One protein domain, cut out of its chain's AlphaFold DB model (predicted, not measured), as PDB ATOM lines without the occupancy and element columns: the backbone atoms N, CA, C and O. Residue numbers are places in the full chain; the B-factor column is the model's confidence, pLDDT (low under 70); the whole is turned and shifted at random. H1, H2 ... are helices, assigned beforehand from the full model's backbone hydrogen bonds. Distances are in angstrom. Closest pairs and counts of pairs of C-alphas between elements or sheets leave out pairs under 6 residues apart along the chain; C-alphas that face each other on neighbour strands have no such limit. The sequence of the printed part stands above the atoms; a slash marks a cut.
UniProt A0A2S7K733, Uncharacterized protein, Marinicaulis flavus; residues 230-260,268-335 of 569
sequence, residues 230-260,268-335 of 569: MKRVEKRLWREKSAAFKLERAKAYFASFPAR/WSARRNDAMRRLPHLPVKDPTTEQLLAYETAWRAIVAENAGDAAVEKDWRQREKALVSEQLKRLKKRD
ATOM      1  N   MET A 230     225.212  79.112 210.405       71.31
ATOM      2  CA  MET A 230     225.033  77.946 211.290       71.31
ATOM      3  C   MET A 230     225.051  78.310 212.776       71.31
ATOM      4  O   MET A 230     224.163  77.900 213.528       71.31
ATOM      5  N   LYS A 231     226.031  79.107 213.215       72.75
ATOM      6  CA  LYS A 231     226.159  79.519 214.624       72.75
ATOM      7  C   LYS A 231     224.979  80.377 215.075       72.75
ATOM      8  O   LYS A 231     224.457  80.190 216.175       72.75
ATOM      9  N   ARG A 232     224.541  81.310 214.228       71.62
ATOM     10  CA  ARG A 232     223.392  82.185 214.489       71.62
ATOM     11  C   ARG A 232     222.091  81.390 214.589       71.62
ATOM     12  O   ARG A 232     221.315  81.608 215.523       71.62
ATOM     13  N   VAL A 233     221.886  80.446 213.675       74.00
ATOM     14  CA  VAL A 233     220.728  79.547 213.663       74.00
ATOM     15  C   VAL A 233     220.683  78.682 214.921       74.00
ATOM     16  O   VAL A 233     219.672  78.686 215.620       74.00
ATOM     17  N   GLU A 234     221.778  78.011 215.280       75.94
ATOM     18  CA  GLU A 234     221.829  77.202 216.507       75.94
ATOM     19  C   GLU A 234     221.627  78.067 217.767       75.94
ATOM     20  O   GLU A 234     220.935  77.657 218.701       75.94
ATOM     21  N   LYS A 235     222.137  79.308 217.782       80.88
ATOM     22  CA  LYS A 235     221.866  80.272 218.862       80.88
ATOM     23  C   LYS A 235     220.385  80.657 218.934       80.88
ATOM     24  O   LYS A 235     219.853  80.789 220.034       80.88
ATOM     25  N   ARG A 236     219.705  80.869 217.803       79.44
ATOM     26  CA  ARG A 236     218.255  81.138 217.750       79.44
ATOM     27  C   ARG A 236     217.458  79.946 218.281       79.44
ATOM     28  O   ARG A 236     216.706  80.126 219.233       79.44
ATOM     29  N   LEU A 237     217.703  78.744 217.758       78.31
ATOM     30  CA  LEU A 237     217.037  77.512 218.200       78.31
ATOM     31  C   LEU A 237     217.229  77.266 219.701       78.31
ATOM     32  O   LEU A 237     216.291  76.892 220.406       78.31
ATOM     33  N   TRP A 238     218.434  77.518 220.221       84.75
ATOM     34  CA  TRP A 238     218.693  77.423 221.654       84.75
ATOM     35  C   TRP A 238     217.862  78.418 222.469       84.75
ATOM     36  O   TRP A 238     217.327  78.055 223.516       84.75
ATOM     37  N   ARG A 239     217.725  79.664 221.999       86.56
ATOM     38  CA  ARG A 239     216.912  80.682 222.676       86.56
ATOM     39  C   ARG A 239     215.439  80.271 222.737       86.56
ATOM     40  O   ARG A 239     214.842  80.378 223.804       86.56
ATOM     41  N   GLU A 240     214.892  79.731 221.651       87.88
ATOM     42  CA  GLU A 240     213.510  79.228 221.599       87.88
ATOM     43  C   GLU A 240     213.301  78.020 222.523       87.88
ATOM     44  O   GLU A 240     212.395  78.030 223.361       87.88
ATOM     45  N   LYS A 241     214.195  77.017 222.472       87.75
ATOM     46  CA  LYS A 241     214.161  75.865 223.396       87.75
ATOM     47  C   LYS A 241     214.278  76.300 224.858       87.75
ATOM     48  O   LYS A 241     213.548  75.800 225.712       87.75
ATOM     49  N   SER A 242     215.171  77.244 225.156       88.31
ATOM     50  CA  SER A 242     215.349  77.789 226.504       88.31
ATOM     51  C   SER A 242     214.100  78.533 226.980       88.31
ATOM     52  O   SER A 242     213.694  78.357 228.130       88.31
ATOM     53  N   ALA A 243     213.454  79.318 226.113       91.81
ATOM     54  CA  ALA A 243     212.211  80.002 226.448       91.81
ATOM     55  C   ALA A 243     211.071  79.020 226.733       91.81
ATOM     56  O   ALA A 243     210.408  79.141 227.765       91.81
ATOM     57  N   ALA A 244     210.888  78.013 225.872       91.12
ATOM     58  CA  ALA A 244     209.891  76.965 226.071       91.12
ATOM     59  C   ALA A 244     210.101  76.232 227.406       91.12
ATOM     60  O   ALA A 244     209.169  76.134 228.206       91.12
ATOM     61  N   PHE A 245     211.341  75.820 227.698       91.06
ATOM     62  CA  PHE A 245     211.699  75.161 228.956       91.06
ATOM     63  C   PHE A 245     211.434  76.050 230.182       91.06
ATOM     64  O   PHE A 245     210.873  75.594 231.179       91.06
ATOM     65  N   LYS A 246     211.794  77.341 230.122       92.12
ATOM     66  CA  LYS A 246     211.554  78.301 231.214       92.12
ATOM     67  C   LYS A 246     210.065  78.507 231.490       92.12
ATOM     68  O   LYS A 246     209.665  78.531 232.655       92.12
ATOM     69  N   LEU A 247     209.251  78.616 230.440       92.25
ATOM     70  CA  LEU A 247     207.797  78.735 230.561       92.25
ATOM     71  C   LEU A 247     207.167  77.456 231.122       92.25
ATOM     72  O   LEU A 247     206.267  77.540 231.956       92.25
ATOM     73  N   GLU A 248     207.632  76.280 230.697       91.25
ATOM     74  CA  GLU A 248     207.175  74.992 231.229       91.25
ATOM     75  C   GLU A 248     207.498  74.857 232.721       91.25
ATOM     76  O   GLU A 248     206.610  74.555 233.520       91.25
ATOM     77  N   ARG A 249     208.738  75.184 233.113       90.69
ATOM     78  CA  ARG A 249     209.177  75.198 234.514       90.69
ATOM     79  C   ARG A 249     208.297  76.108 235.368       90.69
ATOM     80  O   ARG A 249     207.840  75.697 236.434       90.69
ATOM     81  N   ALA A 250     208.026  77.324 234.894       88.44
ATOM     82  CA  ALA A 250     207.172  78.265 235.611       88.44
ATOM     83  C   ALA A 250     205.732  77.751 235.749       88.44
ATOM     84  O   ALA A 250     205.173  77.776 236.845       88.44
ATOM     85  N   LYS A 251     205.146  77.216 234.669       87.31
ATOM     86  CA  LYS A 251     203.802  76.612 234.695       87.31
ATOM     87  C   LYS A 251     203.712  75.464 235.700       87.31
ATOM     88  O   LYS A 251     202.777  75.436 236.495       87.31
ATOM     89  N   ALA A 252     204.679  74.548 235.692       84.88
ATOM     90  CA  ALA A 252     204.695  73.398 236.593       84.88
ATOM     91  C   ALA A 252     204.814  73.812 238.065       84.88
ATOM     92  O   ALA A 252     204.099  73.292 238.919       84.88
ATOM     93  N   TYR A 253     205.661  74.796 238.363       83.06
ATOM     94  CA  TYR A 253     205.771  75.346 239.710       83.06
ATOM     95  C   TYR A 253     204.470  75.996 240.173       83.06
ATOM     96  O   TYR A 253     203.988  75.662 241.250       83.06
ATOM     97  N   PHE A 254     203.843  76.852 239.359       82.06
ATOM     98  CA  PHE A 254     202.564  77.468 239.733       82.06
ATOM     99  C   PHE A 254     201.415  76.457 239.844       82.06
ATOM    100  O   PHE A 254     200.497  76.680 240.632       82.06
ATOM    101  N   ALA A 255     201.476  75.342 239.110       78.94
ATOM    102  CA  ALA A 255     200.554  74.218 239.261       78.94
ATOM    103  C   ALA A 255     200.804  73.408 240.547       78.94
ATOM    104  O   ALA A 255     199.870  72.811 241.076       78.94
ATOM    105  N   SER A 256     202.038  73.409 241.065       72.50
ATOM    106  CA  SER A 256     202.403  72.737 242.321       72.50
ATOM    107  C   SER A 256     201.985  73.503 243.581       72.50
ATOM    108  O   SER A 256     201.988  72.919 244.666       72.50
ATOM    109  N   PHE A 257     201.583  74.780 243.459       70.69
ATOM    110  CA  PHE A 257     200.950  75.494 244.570       70.69
ATOM    111  C   PHE A 257     199.698  74.715 244.962       70.69
ATOM    112  O   PHE A 257     198.794  74.549 244.140       70.69
ATOM    113  N   PRO A 258     199.627  74.203 246.195       60.72
ATOM    114  CA  PRO A 258     198.582  73.271 246.530       60.72
ATOM    115  C   PRO A 258     197.222  73.973 246.506       60.72
ATOM    116  O   PRO A 258     197.056  75.048 247.083       60.72
ATOM    117  N   ALA A 259     196.203  73.286 245.985       51.81
ATOM    118  CA  ALA A 259     194.826  73.464 246.442       51.81
ATOM    119  C   ALA A 259     194.686  72.907 247.879       51.81
ATOM    120  O   ALA A 259     193.831  72.066 248.145       51.81
ATOM    121  N   ARG A 260     195.597  73.272 248.798       47.66
ATOM    122  CA  ARG A 260     195.636  72.754 250.173       47.66
ATOM    123  C   ARG A 260     194.401  73.302 250.875       47.66
ATOM    124  O   ARG A 260     194.358  74.469 251.248       47.66
ATOM    125  N   TRP A 268     196.373  82.343 249.007       67.81
ATOM    126  CA  TRP A 268     197.286  81.589 248.140       67.81
ATOM    127  C   TRP A 268     197.046  81.843 246.650       67.81
ATOM    128  O   TRP A 268     198.000  82.055 245.901       67.81
ATOM    129  N   SER A 269     195.783  81.890 246.221       72.88
ATOM    130  CA  SER A 269     195.429  82.218 244.835       72.88
ATOM    131  C   SER A 269     195.851  83.645 244.466       72.88
ATOM    132  O   SER A 269     196.361  83.868 243.368       72.88
ATOM    133  N   ALA A 270     195.706  84.598 245.395       76.56
ATOM    134  CA  ALA A 270     196.176  85.971 245.229       76.56
ATOM    135  C   ALA A 270     197.707  86.043 245.103       76.56
ATOM    136  O   ALA A 270     198.194  86.665 244.163       76.56
ATOM    137  N   ARG A 271     198.462  85.344 245.966       76.00
ATOM    138  CA  ARG A 271     199.936  85.261 245.874       76.00
ATOM    139  C   ARG A 271     200.410  84.636 244.564       76.00
ATOM    140  O   ARG A 271     201.331  85.155 243.944       76.00
ATOM    141  N   ARG A 272     199.760  83.560 244.103       79.69
ATOM    142  CA  ARG A 272     200.061  82.933 242.806       79.69
ATOM    143  C   ARG A 272     199.826  83.906 241.651       79.69
ATOM    144  O   ARG A 272     200.673  84.034 240.774       79.69
ATOM    145  N   ASN A 273     198.674  84.576 241.634       82.69
ATOM    146  CA  ASN A 273     198.331  85.518 240.570       82.69
ATOM    147  C   ASN A 273     199.259  86.743 240.571       82.69
ATOM    148  O   ASN A 273     199.655  87.191 239.499       82.69
ATOM    149  N   ASP A 274     199.634  87.249 241.748       84.62
ATOM    150  CA  ASP A 274     200.629  88.313 241.898       84.62
ATOM    151  C   ASP A 274     202.006  87.885 241.364       84.62
ATOM    152  O   ASP A 274     202.577  88.557 240.507       84.62
ATOM    153  N   ALA A 275     202.497  86.709 241.766       85.38
ATOM    154  CA  ALA A 275     203.757  86.162 241.273       85.38
ATOM    155  C   ALA A 275     203.756  85.965 239.744       85.38
ATOM    156  O   ALA A 275     204.725  86.318 239.077       85.38
ATOM    157  N   MET A 276     202.658  85.466 239.163       84.75
ATOM    158  CA  MET A 276     202.534  85.339 237.704       84.75
ATOM    159  C   MET A 276     202.554  86.695 236.989       84.75
ATOM    160  O   MET A 276     203.135  86.791 235.914       84.75
ATOM    161  N   ARG A 277     201.954  87.744 237.571       87.38
ATOM    162  CA  ARG A 277     201.968  89.106 237.002       87.38
ATOM    163  C   ARG A 277     203.351  89.751 237.033       87.38
ATOM    164  O   ARG A 277     203.629  90.605 236.198       87.38
ATOM    165  N   ARG A 278     204.204  89.357 237.982       90.12
ATOM    166  CA  ARG A 278     205.582  89.856 238.113       90.12
ATOM    167  C   ARG A 278     206.564  89.209 237.135       90.12
ATOM    168  O   ARG A 278     207.673  89.716 236.977       90.12
ATOM    169  N   LEU A 279     206.184  88.118 236.465       92.00
ATOM    170  CA  LEU A 279     207.004  87.550 235.398       92.00
ATOM    171  C   LEU A 279     206.883  88.397 234.126       92.00
ATOM    172  O   LEU A 279     205.767  88.632 233.659       92.00
ATOM    173  N   PRO A 280     208.008  88.824 233.526       93.50
ATOM    174  CA  PRO A 280     207.965  89.533 232.259       93.50
ATOM    175  C   PRO A 280     207.444  88.611 231.153       93.50
ATOM    176  O   PRO A 280     207.571  87.385 231.217       93.50
ATOM    177  N   HIS A 281     206.880  89.209 230.106       91.12
ATOM    178  CA  HIS A 281     206.504  88.462 228.914       91.12
ATOM    179  C   HIS A 281     207.746  87.822 228.274       91.12
ATOM    180  O   HIS A 281     208.738  88.503 228.018       91.12
ATOM    181  N   LEU A 282     207.675  86.517 228.002       93.19
ATOM    182  CA  LEU A 282     208.714  85.771 227.301       93.19
ATOM    183  C   LEU A 282     208.099  85.098 226.068       93.19
ATOM    184  O   LEU A 282     207.315  84.155 226.231       93.19
ATOM    185  N   PRO A 283     208.414  85.564 224.846       88.50
ATOM    186  CA  PRO A 283     207.921  84.926 223.636       88.50
ATOM    187  C   PRO A 283     208.599  83.564 223.427       88.50
ATOM    188  O   PRO A 283     209.771  83.375 223.747       88.50
ATOM    189  N   VAL A 284     207.849  82.600 222.883       83.25
ATOM    190  CA  VAL A 284     208.386  81.271 222.524       83.25
ATOM    191  C   VAL A 284     209.186  81.339 221.223       83.25
ATOM    192  O   VAL A 284     210.200  80.662 221.092       83.25
ATOM    193  N   LYS A 285     208.736  82.173 220.281       82.44
ATOM    194  CA  LYS A 285     209.373  82.391 218.983       82.44
ATOM    195  C   LYS A 285     210.256  83.633 219.050       82.44
ATOM    196  O   LYS A 285     209.803  84.667 219.534       82.44
ATOM    197  N   ASP A 286     211.490  83.518 218.570       77.56
ATOM    198  CA  ASP A 286     212.458  84.622 218.499       77.56
ATOM    199  C   ASP A 286     212.726  85.422 219.796       77.56
ATOM    200  O   ASP A 286     212.831  86.650 219.748       77.56
ATOM    201  N   PRO A 287     212.912  84.781 220.970       84.88
ATOM    202  CA  PRO A 287     213.238  85.517 222.185       84.88
ATOM    203  C   PRO A 287     214.641  86.135 222.123       84.88
ATOM    204  O   PRO A 287     215.605  85.537 221.622       84.88
ATOM    205  N   THR A 288     214.790  87.336 222.680       85.56
ATOM    206  CA  THR A 288     216.101  87.977 222.836       85.56
ATOM    207  C   THR A 288     216.851  87.433 224.055       85.56
ATOM    208  O   THR A 288     216.285  86.784 224.941       85.56
ATOM    209  N   THR A 289     218.162  87.679 224.105       82.75
ATOM    210  CA  THR A 289     218.989  87.276 225.254       82.75
ATOM    211  C   THR A 289     218.544  88.011 226.519       82.75
ATOM    212  O   THR A 289     218.440  87.413 227.589       82.75
ATOM    213  N   GLU A 290     218.221  89.294 226.382       90.00
ATOM    214  CA  GLU A 290     217.771  90.175 227.457       90.00
ATOM    215  C   GLU A 290     216.436  89.690 228.027       90.00
ATOM    216  O   GLU A 290     216.293  89.593 229.242       90.00
ATOM    217  N   GLN A 291     215.491  89.290 227.170       91.44
ATOM    218  CA  GLN A 291     214.207  88.723 227.599       91.44
ATOM    219  C   GLN A 291     214.393  87.431 228.406       91.44
ATOM    220  O   GLN A 291     213.787  87.259 229.466       91.44
ATOM    221  N   LEU A 292     215.270  86.533 227.949       90.38
ATOM    222  CA  LEU A 292     215.584  85.294 228.664       90.38
ATOM    223  C   LEU A 292     216.226  85.552 230.034       90.38
ATOM    224  O   LEU A 292     215.934  84.819 230.986       90.38
ATOM    225  N   LEU A 293     217.111  86.547 230.134       90.62
ATOM    226  CA  LEU A 293     217.783  86.934 231.379       90.62
ATOM    227  C   LEU A 293     216.826  87.631 232.350       90.62
ATOM    228  O   LEU A 293     216.804  87.289 233.534       90.62
ATOM    229  N   ALA A 294     216.005  88.558 231.855       93.56
ATOM    230  CA  ALA A 294     214.993  89.248 232.645       93.56
ATOM    231  C   ALA A 294     213.985  88.252 233.233       93.56
ATOM    232  O   ALA A 294     213.708  88.286 234.433       93.56
ATOM    233  N   TYR A 295     213.511  87.304 232.416       94.81
ATOM    234  CA  TYR A 295     212.611  86.248 232.872       94.81
ATOM    235  C   TYR A 295     213.245  85.372 233.955       94.81
ATOM    236  O   TYR A 295     212.625  85.118 234.982       94.81
ATOM    237  N   GLU A 296     214.494  84.936 233.759       92.00
ATOM    238  CA  GLU A 296     215.222  84.120 234.741       92.00
ATOM    239  C   GLU A 296     215.436  84.862 236.067       92.00
ATOM    240  O   GLU A 296     215.325  84.272 237.141       92.00
ATOM    241  N   THR A 297     215.720  86.161 235.999       92.62
ATOM    242  CA  THR A 297     215.941  87.002 237.180       92.62
ATOM    243  C   THR A 297     214.650  87.165 237.983       92.62
ATOM    244  O   THR A 297     214.640  86.897 239.185       92.62
ATOM    245  N   ALA A 298     213.545  87.517 237.316       92.81
ATOM    246  CA  ALA A 298     212.229  87.624 237.949       92.81
ATOM    247  C   ALA A 298     211.766  86.278 238.528       92.81
ATOM    248  O   ALA A 298     211.268  86.208 239.652       92.81
ATOM    249  N   TRP A 299     211.998  85.191 237.791       90.25
ATOM    250  CA  TRP A 299     211.717  83.831 238.233       90.25
ATOM    251  C   TRP A 299     212.427  83.475 239.544       90.25
ATOM    252  O   TRP A 299     211.789  83.004 240.486       90.25
ATOM    253  N   ARG A 300     213.740  83.723 239.635       88.06
ATOM    254  CA  ARG A 300     214.521  83.429 240.849       88.06
ATOM    255  C   ARG A 300     214.037  84.226 242.056       88.06
ATOM    256  O   ARG A 300     213.968  83.661 243.144       88.06
ATOM    257  N   ALA A 301     213.668  85.493 241.863       88.81
ATOM    258  CA  ALA A 301     213.093  86.317 242.924       88.81
ATOM    259  C   ALA A 301     211.779  85.714 243.454       88.81
ATOM    260  O   ALA A 301     211.619  85.532 244.659       88.81
ATOM    261  N   ILE A 302     210.885  85.292 242.554       87.62
ATOM    262  CA  ILE A 302     209.606  84.663 242.919       87.62
ATOM    263  C   ILE A 302     209.808  83.358 243.700       87.62
ATOM    264  O   ILE A 302     209.102  83.115 244.681       87.62
ATOM    265  N   VAL A 303     210.746  82.505 243.283       84.56
ATOM    266  CA  VAL A 303     211.021  81.233 243.976       84.56
ATOM    267  C   VAL A 303     211.597  81.476 245.373       84.56
ATOM    268  O   VAL A 303     211.177  80.815 246.324       84.56
ATOM    269  N   ALA A 304     212.506  82.447 245.518       82.06
ATOM    270  CA  ALA A 304     213.110  82.795 246.803       82.06
ATOM    271  C   ALA A 304     212.075  83.303 247.825       82.06
ATOM    272  O   ALA A 304     212.143  82.948 248.999       82.06
ATOM    273  N   GLU A 305     211.089  84.085 247.380       79.69
ATOM    274  CA  GLU A 305     210.029  84.632 248.239       79.69
ATOM    275  C   GLU A 305     209.017  83.585 248.730       79.69
ATOM    276  O   GLU A 305     208.384  83.773 249.768       79.69
ATOM    277  N   ASN A 306     208.822  82.492 247.984       71.44
ATOM    278  CA  ASN A 306     207.702  81.570 248.200       71.44
ATOM    279  C   ASN A 306     208.102  80.227 248.833       71.44
ATOM    280  O   ASN A 306     207.285  79.309 248.830       71.44
ATOM    281  N   ALA A 307     209.314  80.125 249.399       62.41
ATOM    282  CA  ALA A 307     209.854  78.919 250.041       62.41
ATOM    283  C   ALA A 307     209.605  77.658 249.190       62.41
ATOM    284  O   ALA A 307     208.800  76.792 249.534       62.41
ATOM    285  N   GLY A 308     210.268  77.602 248.032       60.09
ATOM    286  CA  GLY A 308     210.127  76.497 247.088       60.09
ATOM    287  C   GLY A 308     210.473  75.134 247.697       60.09
ATOM    288  O   GLY A 308     211.364  75.006 248.537       60.09
ATOM    289  N   ASP A 309     209.777  74.095 247.238       65.00
ATOM    290  CA  ASP A 309     210.117  72.710 247.549       65.00
ATOM    291  C   ASP A 309     211.489  72.370 246.936       65.00
ATOM    292  O   ASP A 309     211.648  72.293 245.712       65.00
ATOM    293  N   ALA A 310     212.492  72.166 247.793       67.75
ATOM    294  CA  ALA A 310     213.861  71.857 247.385       67.75
ATOM    295  C   ALA A 310     213.950  70.604 246.489       67.75
ATOM    296  O   ALA A 310     214.877  70.492 245.681       67.75
ATOM    297  N   ALA A 311     212.994  69.670 246.593       66.44
ATOM    298  CA  ALA A 311     212.928  68.498 245.726       66.44
ATOM    299  C   ALA A 311     212.496  68.865 244.296       66.44
ATOM    300  O   ALA A 311     213.105  68.390 243.336       66.44
ATOM    301  N   VAL A 312     211.513  69.761 244.151       70.44
ATOM    302  CA  VAL A 312     211.061  70.281 242.848       70.44
ATOM    303  C   VAL A 312     212.187  71.067 242.178       70.44
ATOM    304  O   VAL A 312     212.486  70.851 241.005       70.44
ATOM    305  N   GLU A 313     212.883  71.928 242.923       74.44
ATOM    306  CA  GLU A 313     214.002  72.700 242.374       74.44
ATOM    307  C   GLU A 313     215.166  71.798 241.924       74.44
ATOM    308  O   GLU A 313     215.775  72.030 240.875       74.44
ATOM    309  N   LYS A 314     215.453  70.727 242.674       79.38
ATOM    310  CA  LYS A 314     216.480  69.742 242.312       79.38
ATOM    311  C   LYS A 314     216.133  68.980 241.027       79.38
ATOM    312  O   LYS A 314     217.023  68.829 240.187       79.38
ATOM    313  N   ASP A 315     214.881  68.545 240.856       82.25
ATOM    314  CA  ASP A 315     214.418  67.872 239.630       82.25
ATOM    315  C   ASP A 315     214.569  68.788 238.406       82.25
ATOM    316  O   ASP A 315     215.204  68.425 237.413       82.25
ATOM    317  N   TRP A 316     214.101  70.035 238.501       84.50
ATOM    318  CA  TRP A 316     214.208  70.993 237.397       84.50
ATOM    319  C   TRP A 316     215.650  71.355 237.049       84.50
ATOM    320  O   TRP A 316     215.984  71.432 235.866       84.50
ATOM    321  N   ARG A 317     216.535  71.503 238.043       84.75
ATOM    322  CA  ARG A 317     217.976  71.680 237.794       84.75
ATOM    323  C   ARG A 317     218.583  70.469 237.079       84.75
ATOM    324  O   ARG A 317     219.502  70.635 236.277       84.75
ATOM    325  N   GLN A 318     218.109  69.253 237.353       88.31
ATOM    326  CA  GLN A 318     218.576  68.048 236.664       88.31
ATOM    327  C   GLN A 318     218.088  68.002 235.209       88.31
ATOM    328  O   GLN A 318     218.890  67.717 234.317       88.31
ATOM    329  N   ARG A 319     216.824  68.359 234.952       88.94
ATOM    330  CA  ARG A 319     216.279  68.492 233.588       88.94
ATOM    331  C   ARG A 319     216.990  69.579 232.786       88.94
ATOM    332  O   ARG A 319     217.341  69.356 231.633       88.94
ATOM    333  N   GLU A 320     217.284  70.718 233.411       87.00
ATOM    334  CA  GLU A 320     218.045  71.806 232.788       87.00
ATOM    335  C   GLU A 320     219.465  71.355 232.424       87.00
ATOM    336  O   GLU A 320     219.918  71.575 231.303       87.00
ATOM    337  N   LYS A 321     220.157  70.643 233.326       87.50
ATOM    338  CA  LYS A 321     221.472  70.053 233.027       87.50
ATOM    339  C   LYS A 321     221.419  69.068 231.860       87.50
ATOM    340  O   LYS A 321     222.341  69.064 231.047       87.50
ATOM    341  N   ALA A 322     220.376  68.243 231.774       87.88
ATOM    342  CA  ALA A 322     220.193  67.314 230.661       87.88
ATOM    343  C   ALA A 322     219.995  68.065 229.335       87.88
ATOM    344  O   ALA A 322     220.713  67.785 228.377       87.88
ATOM    345  N   LEU A 323     219.122  69.079 229.321       87.12
ATOM    346  CA  LEU A 323     218.873  69.946 228.166       87.12
ATOM    347  C   LEU A 323     220.158  70.649 227.692       87.12
ATOM    348  O   LEU A 323     220.494  70.615 226.510       87.12
ATOM    349  N   VAL A 324     220.914  71.247 228.619       84.56
ATOM    350  CA  VAL A 324     222.199  71.898 228.311       84.56
ATOM    351  C   VAL A 324     223.217  70.877 227.804       84.56
ATOM    352  O   VAL A 324     223.911  71.140 226.825       84.56
ATOM    353  N   SER A 325     223.308  69.695 228.421       84.62
ATOM    354  CA  SER A 325     224.228  68.648 227.968       84.62
ATOM    355  C   SER A 325     223.896  68.150 226.563       84.62
ATOM    356  O   SER A 325     224.818  67.843 225.806       84.62
ATOM    357  N   GLU A 326     222.617  68.030 226.218       84.69
ATOM    358  CA  GLU A 326     222.174  67.654 224.880       84.69
ATOM    359  C   GLU A 326     222.534  68.740 223.862       84.69
ATOM    360  O   GLU A 326     223.141  68.439 222.831       84.69
ATOM    361  N   GLN A 327     222.284  70.011 224.197       81.81
ATOM    362  CA  GLN A 327     222.669  71.134 223.345       81.81
ATOM    363  C   GLN A 327     224.185  71.204 223.146       81.81
ATOM    364  O   GLN A 327     224.641  71.393 222.023       81.81
ATOM    365  N   LEU A 328     224.991  70.993 224.190       82.81
ATOM    366  CA  LEU A 328     226.452  70.969 224.069       82.81
ATOM    367  C   LEU A 328     226.940  69.825 223.171       82.81
ATOM    368  O   LEU A 328     227.883  70.009 222.403       82.81
ATOM    369  N   LYS A 329     226.296  68.650 223.216       83.62
ATOM    370  CA  LYS A 329     226.603  67.543 222.294       83.62
ATOM    371  C   LYS A 329     226.271  67.914 220.848       83.62
ATOM    372  O   LYS A 329     227.067  67.612 219.960       83.62
ATOM    373  N   ARG A 330     225.134  68.576 220.615       78.62
ATOM    374  CA  ARG A 330     224.723  69.073 219.293       78.62
ATOM    375  C   ARG A 330     225.690  70.138 218.771       78.62
ATOM    376  O   ARG A 330     226.196  69.995 217.663       78.62
ATOM    377  N   LEU A 331     226.021  71.132 219.597       77.12
ATOM    378  CA  LEU A 331     226.992  72.177 219.269       77.12
ATOM    379  C   LEU A 331     228.360  71.583 218.943       77.12
ATOM    380  O   LEU A 331     228.917  71.919 217.912       77.12
ATOM    381  N   LYS A 332     228.856  70.614 219.721       77.88
ATOM    382  CA  LYS A 332     230.143  69.960 219.438       77.88
ATOM    383  C   LYS A 332     230.179  69.268 218.068       77.88
ATOM    384  O   LYS A 332     231.218  69.281 217.415       77.88
ATOM    385  N   LYS A 333     229.071  68.656 217.629       78.06
ATOM    386  CA  LYS A 333     228.969  68.074 216.279       78.06
ATOM    387  C   LYS A 333     229.001  69.162 215.205       78.06
ATOM    388  O   LYS A 333     229.782  69.057 214.265       78.06
ATOM    389  N   ARG A 334     228.215  70.229 215.380       72.38
ATOM    390  CA  ARG A 334     228.170  71.371 214.450       72.38
ATOM    391  C   ARG A 334     229.509  72.114 214.373       72.38
ATOM    392  O   ARG A 334     229.952  72.438 213.279       72.38
ATOM    393  N   ASP A 335     230.188  72.298 215.501       70.38
ATOM    394  CA  ASP A 335     231.519  72.906 215.578       70.38
ATOM    395  C   ASP A 335     232.576  72.054 214.871       70.38
ATOM    396  O   ASP A 335     233.477  72.601 214.246       70.38
TER     397      ASP A 335
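AT A GLANCE: This is residues 230 to 260 and 268 to 335 of the 569 residues of an uncharacterized protein of Marinicaulis flavus (UniProt A0A2S7K733). Two long helices, H1 and H4, run side by side in opposite ways along the long axis, and the shorter H3 packs on a part of H1 without reaching H4. The short H2 lies by the last turns of H1 and H3. The printed part has 99 residues with four named helices, in the order H1, H2, H3, H4, and no named strand; the class is all helix. It is elongated, spanning 49 by 26 by 18 A, and only just compact, close to loose, with a radius of gyration of the C-alphas of 15.0 A.

HOW THE PARTS SIT: H1, residues 230 to 256, touches H4, residues 310 to 335, at a shallow tilt of 12 degrees, opposite ways; the closest C-alphas are those of Arg 249 and Trp 316, 7.2 A apart. With residues 239 to 250 alone, H1 touches H3, residues 289 to 305, at a shallow tilt of 22 degrees, the same way; the closest C-alphas, of Ala 243 and Leu 292, are 6.7 A apart. H2, residues 268 to 278, is close to H3 but not clearly touching, with the C-alphas of Ala 275 and Ile 302 closest at 6.3 A. H2 is likewise close to H1 but not clearly touching, with the C-alphas of Phe 254 and Arg 272 closest at 6.8 A. H4 is apart from H2 and from H3. Every O i to N i+4 pair is within hydrogen-bond range in H1, H2, H3 and H4.

IN THESE COORDINATES: H1 begins at C-alpha 230, (225.033, 77.946, 211.290), and is 38.8 A long from first to last C-alpha. H4 is 36.4 A long and ends at C-alpha 335, (231.519, 72.906, 215.578). H3 is 24.8 A long and H2 15.4 A.

THE WHOLE: The two C-alphas farthest apart, of Arg 260 and Asp 335, are 49.8 A apart. Residues 261 to 267 are not printed, and C-alphas 260 and 268 are 9.2 A apart across the cut. The link H3 to H4 is tight and the link H2 to H3 is short. The mean pLDDT of the printed part is 81.9; residues 258 to 260, 268 and 307 to 311 are under 70.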